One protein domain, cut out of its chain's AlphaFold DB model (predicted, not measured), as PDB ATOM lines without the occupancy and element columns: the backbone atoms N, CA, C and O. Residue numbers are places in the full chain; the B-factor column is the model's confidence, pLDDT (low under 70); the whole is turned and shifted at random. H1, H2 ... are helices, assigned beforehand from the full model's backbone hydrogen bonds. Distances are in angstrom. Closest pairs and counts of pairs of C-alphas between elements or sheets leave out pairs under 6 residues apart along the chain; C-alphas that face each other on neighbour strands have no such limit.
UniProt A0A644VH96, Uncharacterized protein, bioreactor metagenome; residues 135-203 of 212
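Overview. This is residues 135 to 203 of the 212 residues of an uncharacterized protein of bioreactor metagenome (UniProt A0A644VH96). Two long helices, H1 and then H2, meet at one end by a tight turn and spread from there as a narrow open V. Residues 135 to 161 of H1 and 184 to 203, mostly of H2, stand free as the two arms. The printed part has 69 residues with these two named helices and no named strand, all helix by class. It is extended, with a radius of gyration of the C-alphas of 17.2 A and spans of 54 by 27 by 12 A.

Along the chain. H1, the longest helix, holds residues 135 to 169 and runs 50.0 A from C-alpha 135 at (30.919, -29.471, -71.755) to C-alpha 169. H2 holds residues 173 to 201 and runs 42.0 A, ending with C-alpha 201 at (44.586, -32.799, -47.329).

Arrangement. H1 and H2 touch only at the corner by their link, through residues 166 to 169 and 175 to 176 alone. Their closest C-alphas, of Ala 169 and Ala 176, are 4.6 A apart. They run opposite ways at a shallow tilt of 30 degrees. Of the O i to N i+4 pairs, 30 of 31 in H1 and 24 of 25 in H2 are within hydrogen-bond range.

Size, cuts and confidence. The two C-alphas farthest apart, of Ala 135 and Leu 171, are 54.8 A apart. The printed part has no cut, and the link from H1 to H2 is tight. Mean pLDDT of the printed part is 81.5, and residue 203 is under 70.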
ATOM      1  N   ALA A 135      31.953 -28.445 -71.660       88.38
ATOM      2  CA  ALA A 135      30.919 -29.471 -71.755       88.38
ATOM      3  C   ALA A 135      31.376 -30.805 -71.138       88.38
ATOM      4  O   ALA A 135      30.593 -31.445 -70.443       88.38
ATOM      5  N   ASP A 136      32.639 -31.190 -71.348       86.44
ATOM      6  CA  ASP A 136      33.204 -32.405 -70.748       86.44
ATOM      7  C   ASP A 136      33.377 -32.249 -69.231       86.44
ATOM      8  O   ASP A 136      33.091 -33.178 -68.479       86.44
ATOM      9  N   PHE A 137      33.784 -31.061 -68.770       87.50
ATOM     10  CA  PHE A 137      33.857 -30.748 -67.342       87.50
ATOM     11  C   PHE A 137      32.479 -30.816 -66.671       87.50
ATOM     12  O   PHE A 137      32.331 -31.478 -65.647       87.50
ATOM     13  N   ASP A 138      31.466 -30.179 -67.264       87.94
ATOM     14  CA  ASP A 138      30.096 -30.180 -66.745       87.94
ATOM     15  C   ASP A 138      29.543 -31.623 -66.684       87.94
ATOM     16  O   ASP A 138      28.969 -32.024 -65.674       87.94
ATOM     17  N   SER A 139      29.814 -32.448 -67.707       92.75
ATOM     18  CA  SER A 139      29.457 -33.877 -67.704       92.75
ATOM     19  C   SER A 139      30.162 -34.663 -66.596       92.75
ATOM     20  O   SER A 139      29.551 -35.519 -65.961       92.75
ATOM     21  N   MET A 140      31.443 -34.388 -66.345       93.06
ATOM     22  CA  MET A 140      32.206 -35.054 -65.288       93.06
ATOM     23  C   MET A 140      31.674 -34.696 -63.893       93.06
ATOM     24  O   MET A 140      31.645 -35.547 -63.006       93.06
ATOM     25  N   VAL A 141      31.226 -33.454 -63.694       92.50
ATOM     26  CA  VAL A 141      30.573 -33.037 -62.446       92.50
ATOM     27  C   VAL A 141      29.269 -33.810 -62.231       92.50
ATOM     28  O   VAL A 141      29.056 -34.338 -61.138       92.50
ATOM     29  N   ASP A 142      28.436 -33.944 -63.266       95.31
ATOM     30  CA  ASP A 142      27.187 -34.717 -63.196       95.31
ATOM     31  C   ASP A 142      27.440 -36.205 -62.877       95.31
ATOM     32  O   ASP A 142      26.731 -36.806 -62.061       95.31
ATOM     33  N   ASP A 143      28.492 -36.796 -63.452       95.12
ATOM     34  CA  ASP A 143      28.899 -38.175 -63.164       95.12
ATOM     35  C   ASP A 143      29.334 -38.352 -61.700       95.12
ATOM     36  O   ASP A 143      28.948 -39.324 -61.043       95.12
ATOM     37  N   VAL A 144      30.101 -37.401 -61.150       93.69
ATOM     38  CA  VAL A 144      30.532 -37.423 -59.740       93.69
ATOM     39  C   VAL A 144      29.337 -37.302 -58.793       93.69
ATOM     40  O   VAL A 144      29.267 -38.033 -57.803       93.69
ATOM     41  N   LEU A 145      28.374 -36.431 -59.101       92.06
ATOM     42  CA  LEU A 145      27.140 -36.305 -58.320       92.06
ATOM     43  C   LEU A 145      26.323 -37.602 -58.356       92.06
ATOM     44  O   LEU A 145      25.892 -38.092 -57.312       92.06
ATOM     45  N   THR A 146      26.195 -38.214 -59.533       92.88
ATOM     46  CA  THR A 146      25.505 -39.500 -59.699       92.88
ATOM     47  C   THR A 146      26.187 -40.611 -58.893       92.88
ATOM     48  O   THR A 146      25.522 -41.410 -58.231       92.88
ATOM     49  N   LEU A 147      27.523 -40.663 -58.899       94.12
ATOM     50  CA  LEU A 147      28.277 -41.617 -58.083       94.12
ATOM     51  C   LEU A 147      28.039 -41.407 -56.585       94.12
ATOM     52  O   LEU A 147      27.877 -42.393 -55.864       94.12
ATOM     53  N   ALA A 148      27.978 -40.160 -56.115       89.75
ATOM     54  CA  ALA A 148      27.699 -39.861 -54.713       89.75
ATOM     55  C   ALA A 148      26.318 -40.386 -54.280       89.75
ATOM     56  O   ALA A 148      26.204 -41.033 -53.238       89.75
ATOM     57  N   GLU A 149      25.289 -40.194 -55.110       93.00
ATOM     58  CA  GLU A 149      23.943 -40.722 -54.853       93.00
ATOM     59  C   GLU A 149      23.909 -42.258 -54.826       93.00
ATOM     60  O   GLU A 149      23.266 -42.864 -53.963       93.00
ATOM     61  N   LEU A 150      24.628 -42.917 -55.742       90.62
ATOM     62  CA  LEU A 150      24.724 -44.379 -55.766       90.62
ATOM     63  C   LEU A 150      25.429 -44.931 -54.523       90.62
ATOM     64  O   LEU A 150      24.995 -45.948 -53.975       90.62
ATOM     65  N   VAL A 151      26.499 -44.276 -54.068       89.81
ATOM     66  CA  VAL A 151      27.209 -44.662 -52.842       89.81
ATOM     67  C   VAL A 151      26.295 -44.524 -51.628       89.81
ATOM     68  O   VAL A 151      26.202 -45.472 -50.849       89.81
ATOM     69  N   ASP A 152      25.568 -43.412 -51.498       86.38
ATOM     70  CA  ASP A 152      24.620 -43.203 -50.395       86.38
ATOM     71  C   ASP A 152      23.525 -44.281 -50.375       86.38
ATOM     72  O   ASP A 152      23.277 -44.916 -49.346       86.38
ATOM     73  N   MET A 153      22.948 -44.590 -51.540       90.56
ATOM     74  CA  MET A 153      21.950 -45.649 -51.679       90.56
ATOM     75  C   MET A 153      22.497 -47.016 -51.238       90.56
ATOM     76  O   MET A 153      21.846 -47.733 -50.474       90.56
ATOM     77  N   VAL A 154      23.703 -47.388 -51.683       88.25
ATOM     78  CA  VAL A 154      24.345 -48.651 -51.284       88.25
ATOM     79  C   VAL A 154      24.628 -48.664 -49.783       88.25
ATOM     80  O   VAL A 154      24.349 -49.667 -49.126       88.25
ATOM     81  N   CYS A 155      25.147 -47.572 -49.222       83.69
ATOM     82  CA  CYS A 155      25.377 -47.435 -47.788       83.69
ATOM     83  C   CYS A 155      24.080 -47.623 -46.992       83.69
ATOM     84  O   CYS A 155      24.060 -48.410 -46.042       83.69
ATOM     85  N   HIS A 156      22.985 -46.993 -47.421       83.38
ATOM     86  CA  HIS A 156      21.674 -47.128 -46.798       83.38
ATOM     87  C   HIS A 156      21.188 -48.584 -46.789       83.38
ATOM     88  O   HIS A 156      20.949 -49.145 -45.716       83.38
ATOM     89  N   PHE A 157      21.137 -49.238 -47.956       82.06
ATOM     90  CA  PHE A 157      20.717 -50.641 -48.049       82.06
ATOM     91  C   PHE A 157      21.615 -51.573 -47.233       82.06
ATOM     92  O   PHE A 157      21.127 -52.495 -46.586       82.06
ATOM     93  N   ARG A 158      22.929 -51.324 -47.190       79.38
ATOM     94  CA  ARG A 158      23.846 -52.128 -46.372       79.38
ATOM     95  C   ARG A 158      23.611 -51.955 -44.878       79.38
ATOM     96  O   ARG A 158      23.716 -52.937 -44.142       79.38
ATOM     97  N   CYS A 159      23.299 -50.749 -44.418       75.06
ATOM     98  CA  CYS A 159      22.923 -50.517 -43.027       75.06
ATOM     99  C   CYS A 159      21.622 -51.249 -42.665       75.06
ATOM    100  O   CYS A 159      21.542 -51.853 -41.592       75.06
ATOM    101  N   GLU A 160      20.632 -51.254 -43.560       79.62
ATOM    102  CA  GLU A 160      19.391 -52.011 -43.372       79.62
ATOM    103  C   GLU A 160      19.627 -53.529 -43.369       79.62
ATOM    104  O   GLU A 160      19.178 -54.223 -42.449       79.62
ATOM    105  N   ASP A 161      20.400 -54.044 -44.328       78.00
ATOM    106  CA  ASP A 161      20.780 -55.456 -44.409       78.00
ATOM    107  C   ASP A 161      21.499 -55.910 -43.136       78.00
ATOM    108  O   ASP A 161      21.162 -56.951 -42.569       78.00
ATOM    109  N   LEU A 162      22.444 -55.116 -42.624       72.44
ATOM    110  CA  LEU A 162      23.129 -55.392 -41.359       72.44
ATOM    111  C   LEU A 162      22.151 -55.461 -40.181       72.44
ATOM    112  O   LEU A 162      22.288 -56.328 -39.313       72.44
ATOM    113  N   ALA A 163      21.144 -54.585 -40.141       73.88
ATOM    114  CA  ALA A 163      20.130 -54.603 -39.090       73.88
ATOM    115  C   ALA A 163      19.264 -55.873 -39.146       73.88
ATOM    116  O   ALA A 163      18.912 -56.435 -38.101       73.88
ATOM    117  N   VAL A 164      18.935 -56.354 -40.347       75.94
ATOM    118  CA  VAL A 164      18.209 -57.615 -40.549       75.94
ATOM    119  C   VAL A 164      19.097 -58.808 -40.194       75.94
ATOM    120  O   VAL A 164      18.707 -59.643 -39.375       75.94
ATOM    121  N   LEU A 165      20.319 -58.866 -40.722       71.81
ATOM    122  CA  LEU A 165      21.277 -59.947 -40.482       71.81
ATOM    123  C   LEU A 165      21.664 -60.060 -39.004       71.81
ATOM    124  O   LEU A 165      21.732 -61.170 -38.482       71.81
ATOM    125  N   SER A 166      21.801 -58.944 -38.282       70.75
ATOM    126  CA  SER A 166      22.044 -58.929 -36.830       70.75
ATOM    127  C   SER A 166      20.942 -59.643 -36.032       70.75
ATOM    128  O   SER A 166      21.220 -60.325 -35.039       70.75
ATOM    129  N   LYS A 167      19.677 -59.555 -36.473       76.19
ATOM    130  CA  LYS A 167      18.564 -60.283 -35.837       76.19
ATOM    131  C   LYS A 167      18.710 -61.794 -36.024       76.19
ATOM    132  O   LYS A 167      18.501 -62.535 -35.065       76.19
ATOM    133  N   TYR A 168      19.104 -62.241 -37.216       73.06
ATOM    134  CA  TYR A 168      19.270 -63.661 -37.544       73.06
ATOM    135  C   TYR A 168      20.587 -64.262 -37.034       73.06
ATOM    136  O   TYR A 168      20.626 -65.442 -36.688       73.06
ATOM    137  N   ALA A 169      21.642 -63.461 -36.891       70.12
ATOM    138  CA  ALA A 169      22.927 -63.866 -36.324       70.12
ATOM    139  C   ALA A 169      22.798 -64.414 -34.888       70.12
ATOM    140  O   ALA A 169      23.567 -65.284 -34.485       70.12
ATOM    141  N   LYS A 170      21.775 -63.984 -34.132       70.44
ATOM    142  CA  LYS A 170      21.449 -64.528 -32.799       70.44
ATOM    143  C   LYS A 170      21.021 -65.998 -32.825       70.44
ATOM    144  O   LYS A 170      21.098 -66.670 -31.803       70.44
ATOM    145  N   LEU A 171      20.539 -66.476 -33.970       78.50
ATOM    146  CA  LEU A 171      20.030 -67.834 -34.161       78.50
ATOM    147  C   LEU A 171      21.057 -68.744 -34.852       78.50
ATOM    148  O   LEU A 171      20.947 -69.963 -34.758       78.50
ATOM    149  N   LEU A 172      22.052 -68.165 -35.536       76.62
ATOM    150  CA  LEU A 172      23.037 -68.875 -36.359       76.62
ATOM    151  C   LEU A 172      24.462 -68.354 -36.071       76.62
ATOM    152  O   LEU A 172      24.892 -67.372 -36.680       76.62
ATOM    153  N   PRO A 173      25.226 -69.018 -35.182       75.75
ATOM    154  CA  PRO A 173      26.567 -68.585 -34.771       75.75
ATOM    155  C   PRO A 173      27.574 -68.455 -35.923       75.75
ATOM    156  O   PRO A 173      28.458 -67.600 -35.888       75.75
ATOM    157  N   GLU A 174      27.441 -69.274 -36.971       76.56
ATOM    158  CA  GLU A 174      28.303 -69.177 -38.154       76.56
ATOM    159  C   GLU A 174      28.049 -67.908 -38.970       76.56
ATOM    160  O   GLU A 174      29.001 -67.313 -39.478       76.56
ATOM    161  N   LEU A 175      26.797 -67.443 -39.031       74.06
ATOM    162  CA  LEU A 175      26.444 -66.186 -39.688       74.06
ATOM    163  C   LEU A 175      26.979 -64.989 -38.891       74.06
ATOM    164  O   LEU A 175      27.522 -64.060 -39.477       74.06
ATOM    165  N   ALA A 176      26.919 -65.043 -37.556       70.94
ATOM    166  CA  ALA A 176      27.504 -64.012 -36.694       70.94
ATOM    167  C   ALA A 176      29.022 -63.869 -36.910       70.94
ATOM    168  O   ALA A 176      29.534 -62.760 -37.064       70.94
ATOM    169  N   ASN A 177      29.739 -64.995 -36.979       75.56
ATOM    170  CA  ASN A 177      31.178 -65.010 -37.257       75.56
ATOM    171  C   ASN A 177      31.502 -64.565 -38.692       75.56
ATOM    172  O   ASN A 177      32.524 -63.919 -38.925       75.56
ATOM    173  N   TYR A 178      30.650 -64.912 -39.658       75.44
ATOM    174  CA  TYR A 178      30.768 -64.460 -41.041       75.44
ATOM    175  C   TYR A 178      30.609 -62.935 -41.163       75.44
ATOM    176  O   TYR A 178      31.455 -62.294 -41.786       75.44
ATOM    177  N   GLU A 179      29.608 -62.348 -40.502       72.06
ATOM    178  CA  GLU A 179      29.388 -60.896 -40.472       72.06
ATOM    179  C   GLU A 179      30.523 -60.152 -39.762       72.06
ATOM    180  O   GLU A 179      31.043 -59.167 -40.285       72.06
ATOM    181  N   HIS A 180      30.983 -60.653 -38.611       74.12
ATOM    182  CA  HIS A 180      32.059 -60.012 -37.854       74.12
ATOM    183  C   HIS A 180      33.349 -59.863 -38.675       74.12
ATOM    184  O   HIS A 180      33.960 -58.796 -38.670       74.12
ATOM    185  N   ARG A 181      33.714 -60.899 -39.448       77.25
ATOM    186  CA  ARG A 181      34.885 -60.875 -40.343       77.25
ATOM    187  C   ARG A 181      34.746 -59.903 -41.513       77.25
ATOM    188  O   ARG A 181      35.751 -59.426 -42.016       77.25
ATOM    189  N   ARG A 182      33.531 -59.629 -41.992       74.38
ATOM    190  CA  ARG A 182      33.318 -58.680 -43.099       74.38
ATOM    191  C   ARG A 182      33.249 -57.245 -42.611       74.38
ATOM    192  O   ARG A 182      33.830 -56.366 -43.236       74.38
ATOM    193  N   VAL A 183      32.572 -57.011 -41.488       73.81
ATOM    194  CA  VAL A 183      32.509 -55.687 -40.859       73.81
ATOM    195  C   VAL A 183      33.904 -55.214 -40.453       73.81
ATOM    196  O   VAL A 183      34.192 -54.034 -40.623       73.81
ATOM    197  N   SER A 184      34.784 -56.104 -39.973       78.25
ATOM    198  CA  SER A 184      36.181 -55.733 -39.715       78.25
ATOM    199  C   SER A 184      36.894 -55.286 -40.993       78.25
ATOM    200  O   SER A 184      37.479 -54.216 -40.997       78.25
ATOM    201  N   VAL A 185      36.739 -56.016 -42.105       82.06
ATOM    202  CA  VAL A 185      37.346 -55.647 -43.400       82.06
ATOM    203  C   VAL A 185      36.869 -54.277 -43.894       82.06
ATOM    204  O   VAL A 185      37.674 -53.503 -44.397       82.06
ATOM    205  N   TYR A 186      35.583 -53.944 -43.743       78.38
ATOM    206  CA  TYR A 186      35.084 -52.618 -44.130       78.38
ATOM    207  C   TYR A 186      35.622 -51.501 -43.236       78.38
ATOM    208  O   TYR A 186      35.892 -50.415 -43.733       78.38
ATOM    209  N   LYS A 187      35.798 -51.761 -41.936       77.62
ATOM    210  CA  LYS A 187      36.423 -50.801 -41.018       77.62
ATOM    211  C   LYS A 187      37.893 -50.577 -41.355       77.62
ATOM    212  O   LYS A 187      38.324 -49.433 -41.359       77.62
ATOM    213  N   ASP A 188      38.618 -51.642 -41.680       84.56
ATOM    214  CA  ASP A 188      40.022 -51.556 -42.088       84.56
ATOM    215  C   ASP A 188      40.156 -50.771 -43.406       84.56
ATOM    216  O   ASP A 188      41.005 -49.893 -43.524       84.56
ATOM    217  N   ALA A 189      39.272 -51.026 -44.377       82.19
ATOM    218  CA  ALA A 189      39.240 -50.288 -45.638       82.19
ATOM    219  C   ALA A 189      38.856 -48.809 -45.458       82.19
ATOM    220  O   ALA A 189      39.438 -47.950 -46.112       82.19
ATOM    221  N   ALA A 190      37.895 -48.508 -44.577       80.44
ATOM    222  CA  ALA A 190      37.508 -47.133 -44.261       80.44
ATOM    223  C   ALA A 190      38.650 -46.371 -43.576       80.44
ATOM    224  O   ALA A 190      38.941 -45.250 -43.971       80.44
ATOM    225  N   PHE A 191      39.342 -47.003 -42.623       85.62
ATOM    226  CA  PHE A 191      40.517 -46.422 -41.972       85.62
ATOM    227  C   PHE A 191      41.637 -46.107 -42.976       85.62
ATOM    228  O   PHE A 191      42.231 -45.036 -42.920       85.62
ATOM    229  N   GLU A 192      41.906 -47.008 -43.927       90.31
ATOM    230  CA  GLU A 192      42.900 -46.756 -44.979       90.31
ATOM    231  C   GLU A 192      42.463 -45.625 -45.924       90.31
ATOM    232  O   GLU A 192      43.288 -44.805 -46.321       90.31
ATOM    233  N   ALA A 193      41.172 -45.552 -46.264       82.62
ATOM    234  CA  ALA A 193      40.628 -44.476 -47.088       82.62
ATOM    235  C   ALA A 193      40.725 -43.111 -46.387       82.62
ATOM    236  O   ALA A 193      41.184 -42.155 -47.003       82.62
ATOM    237  N   GLU A 194      40.370 -43.025 -45.102       81.69
ATOM    238  CA  GLU A 194      40.552 -41.816 -44.286       81.69
ATOM    239  C   GLU A 194      42.033 -41.421 -44.223       81.69
ATOM    240  O   GLU A 194      42.370 -40.281 -44.512       81.69
ATOM    241  N   ALA A 195      42.940 -42.378 -44.001       88.56
ATOM    242  CA  ALA A 195      44.376 -42.108 -44.007       88.56
ATOM    243  C   ALA A 195      44.909 -41.639 -45.375       88.56
ATOM    244  O   ALA A 195      45.932 -40.957 -45.427       88.56
ATOM    245  N   ILE A 196      44.292 -42.037 -46.494       84.25
ATOM    246  CA  ILE A 196      44.612 -41.508 -47.831       84.25
ATOM    247  C   ILE A 196      44.131 -40.064 -47.954       84.25
ATOM    248  O   ILE A 196      44.902 -39.228 -48.418       84.25
ATOM    249  N   MET A 197      42.898 -39.781 -47.529       79.56
ATOM    250  CA  MET A 197      42.322 -38.438 -47.582       79.56
ATOM    251  C   MET A 197      43.103 -37.463 -46.703       79.56
ATOM    252  O   MET A 197      43.501 -36.419 -47.200       79.56
ATOM    253  N   ASP A 198      43.452 -37.849 -45.473       83.62
ATOM    254  CA  ASP A 198      44.291 -37.040 -44.581       83.62
ATOM    255  C   ASP A 198      45.652 -36.729 -45.228       83.62
ATOM    256  O   ASP A 198      46.129 -35.600 -45.194       83.62
ATOM    257  N   ARG A 199      46.271 -37.714 -45.902       84.38
ATOM    258  CA  ARG A 199      47.519 -37.487 -46.651       84.38
ATOM    259  C   ARG A 199      47.348 -36.536 -47.830       84.38
ATOM    260  O   ARG A 199      48.323 -35.897 -48.204       84.38
ATOM    261  N   TRP A 200      46.185 -36.520 -48.473       78.62
ATOM    262  CA  TRP A 200      45.897 -35.620 -49.590       78.62
ATOM    263  C   TRP A 200      45.564 -34.210 -49.107       78.62
ATOM    264  O   TRP A 200      45.989 -33.256 -49.748       78.62
ATOM    265  N   ASP A 201      44.878 -34.082 -47.974       71.31
ATOM    266  CA  ASP A 201      44.586 -32.799 -47.329       71.31
ATOM    267  C   ASP A 201      45.864 -32.142 -46.780       71.31
ATOM    268  O   ASP A 201      46.030 -30.926 -46.882       71.31
ATOM    269  N   ASP A 202      46.796 -32.946 -46.253       72.00
ATOM    270  CA  ASP A 202      48.107 -32.492 -45.768       72.00
ATOM    271  C   ASP A 202      49.155 -32.342 -46.884       72.00
ATOM    272  O   ASP A 202      50.202 -31.716 -46.684       72.00
ATOM    273  N   ALA A 203      48.913 -32.925 -48.061       64.44
ATOM    274  CA  ALA A 203      49.738 -32.673 -49.228       64.44
ATOM    275  C   ALA A 203      49.415 -31.263 -49.730       64.44
ATOM    276  O   ALA A 203      48.484 -31.064 -50.509       64.44
TER     277      ALA A 203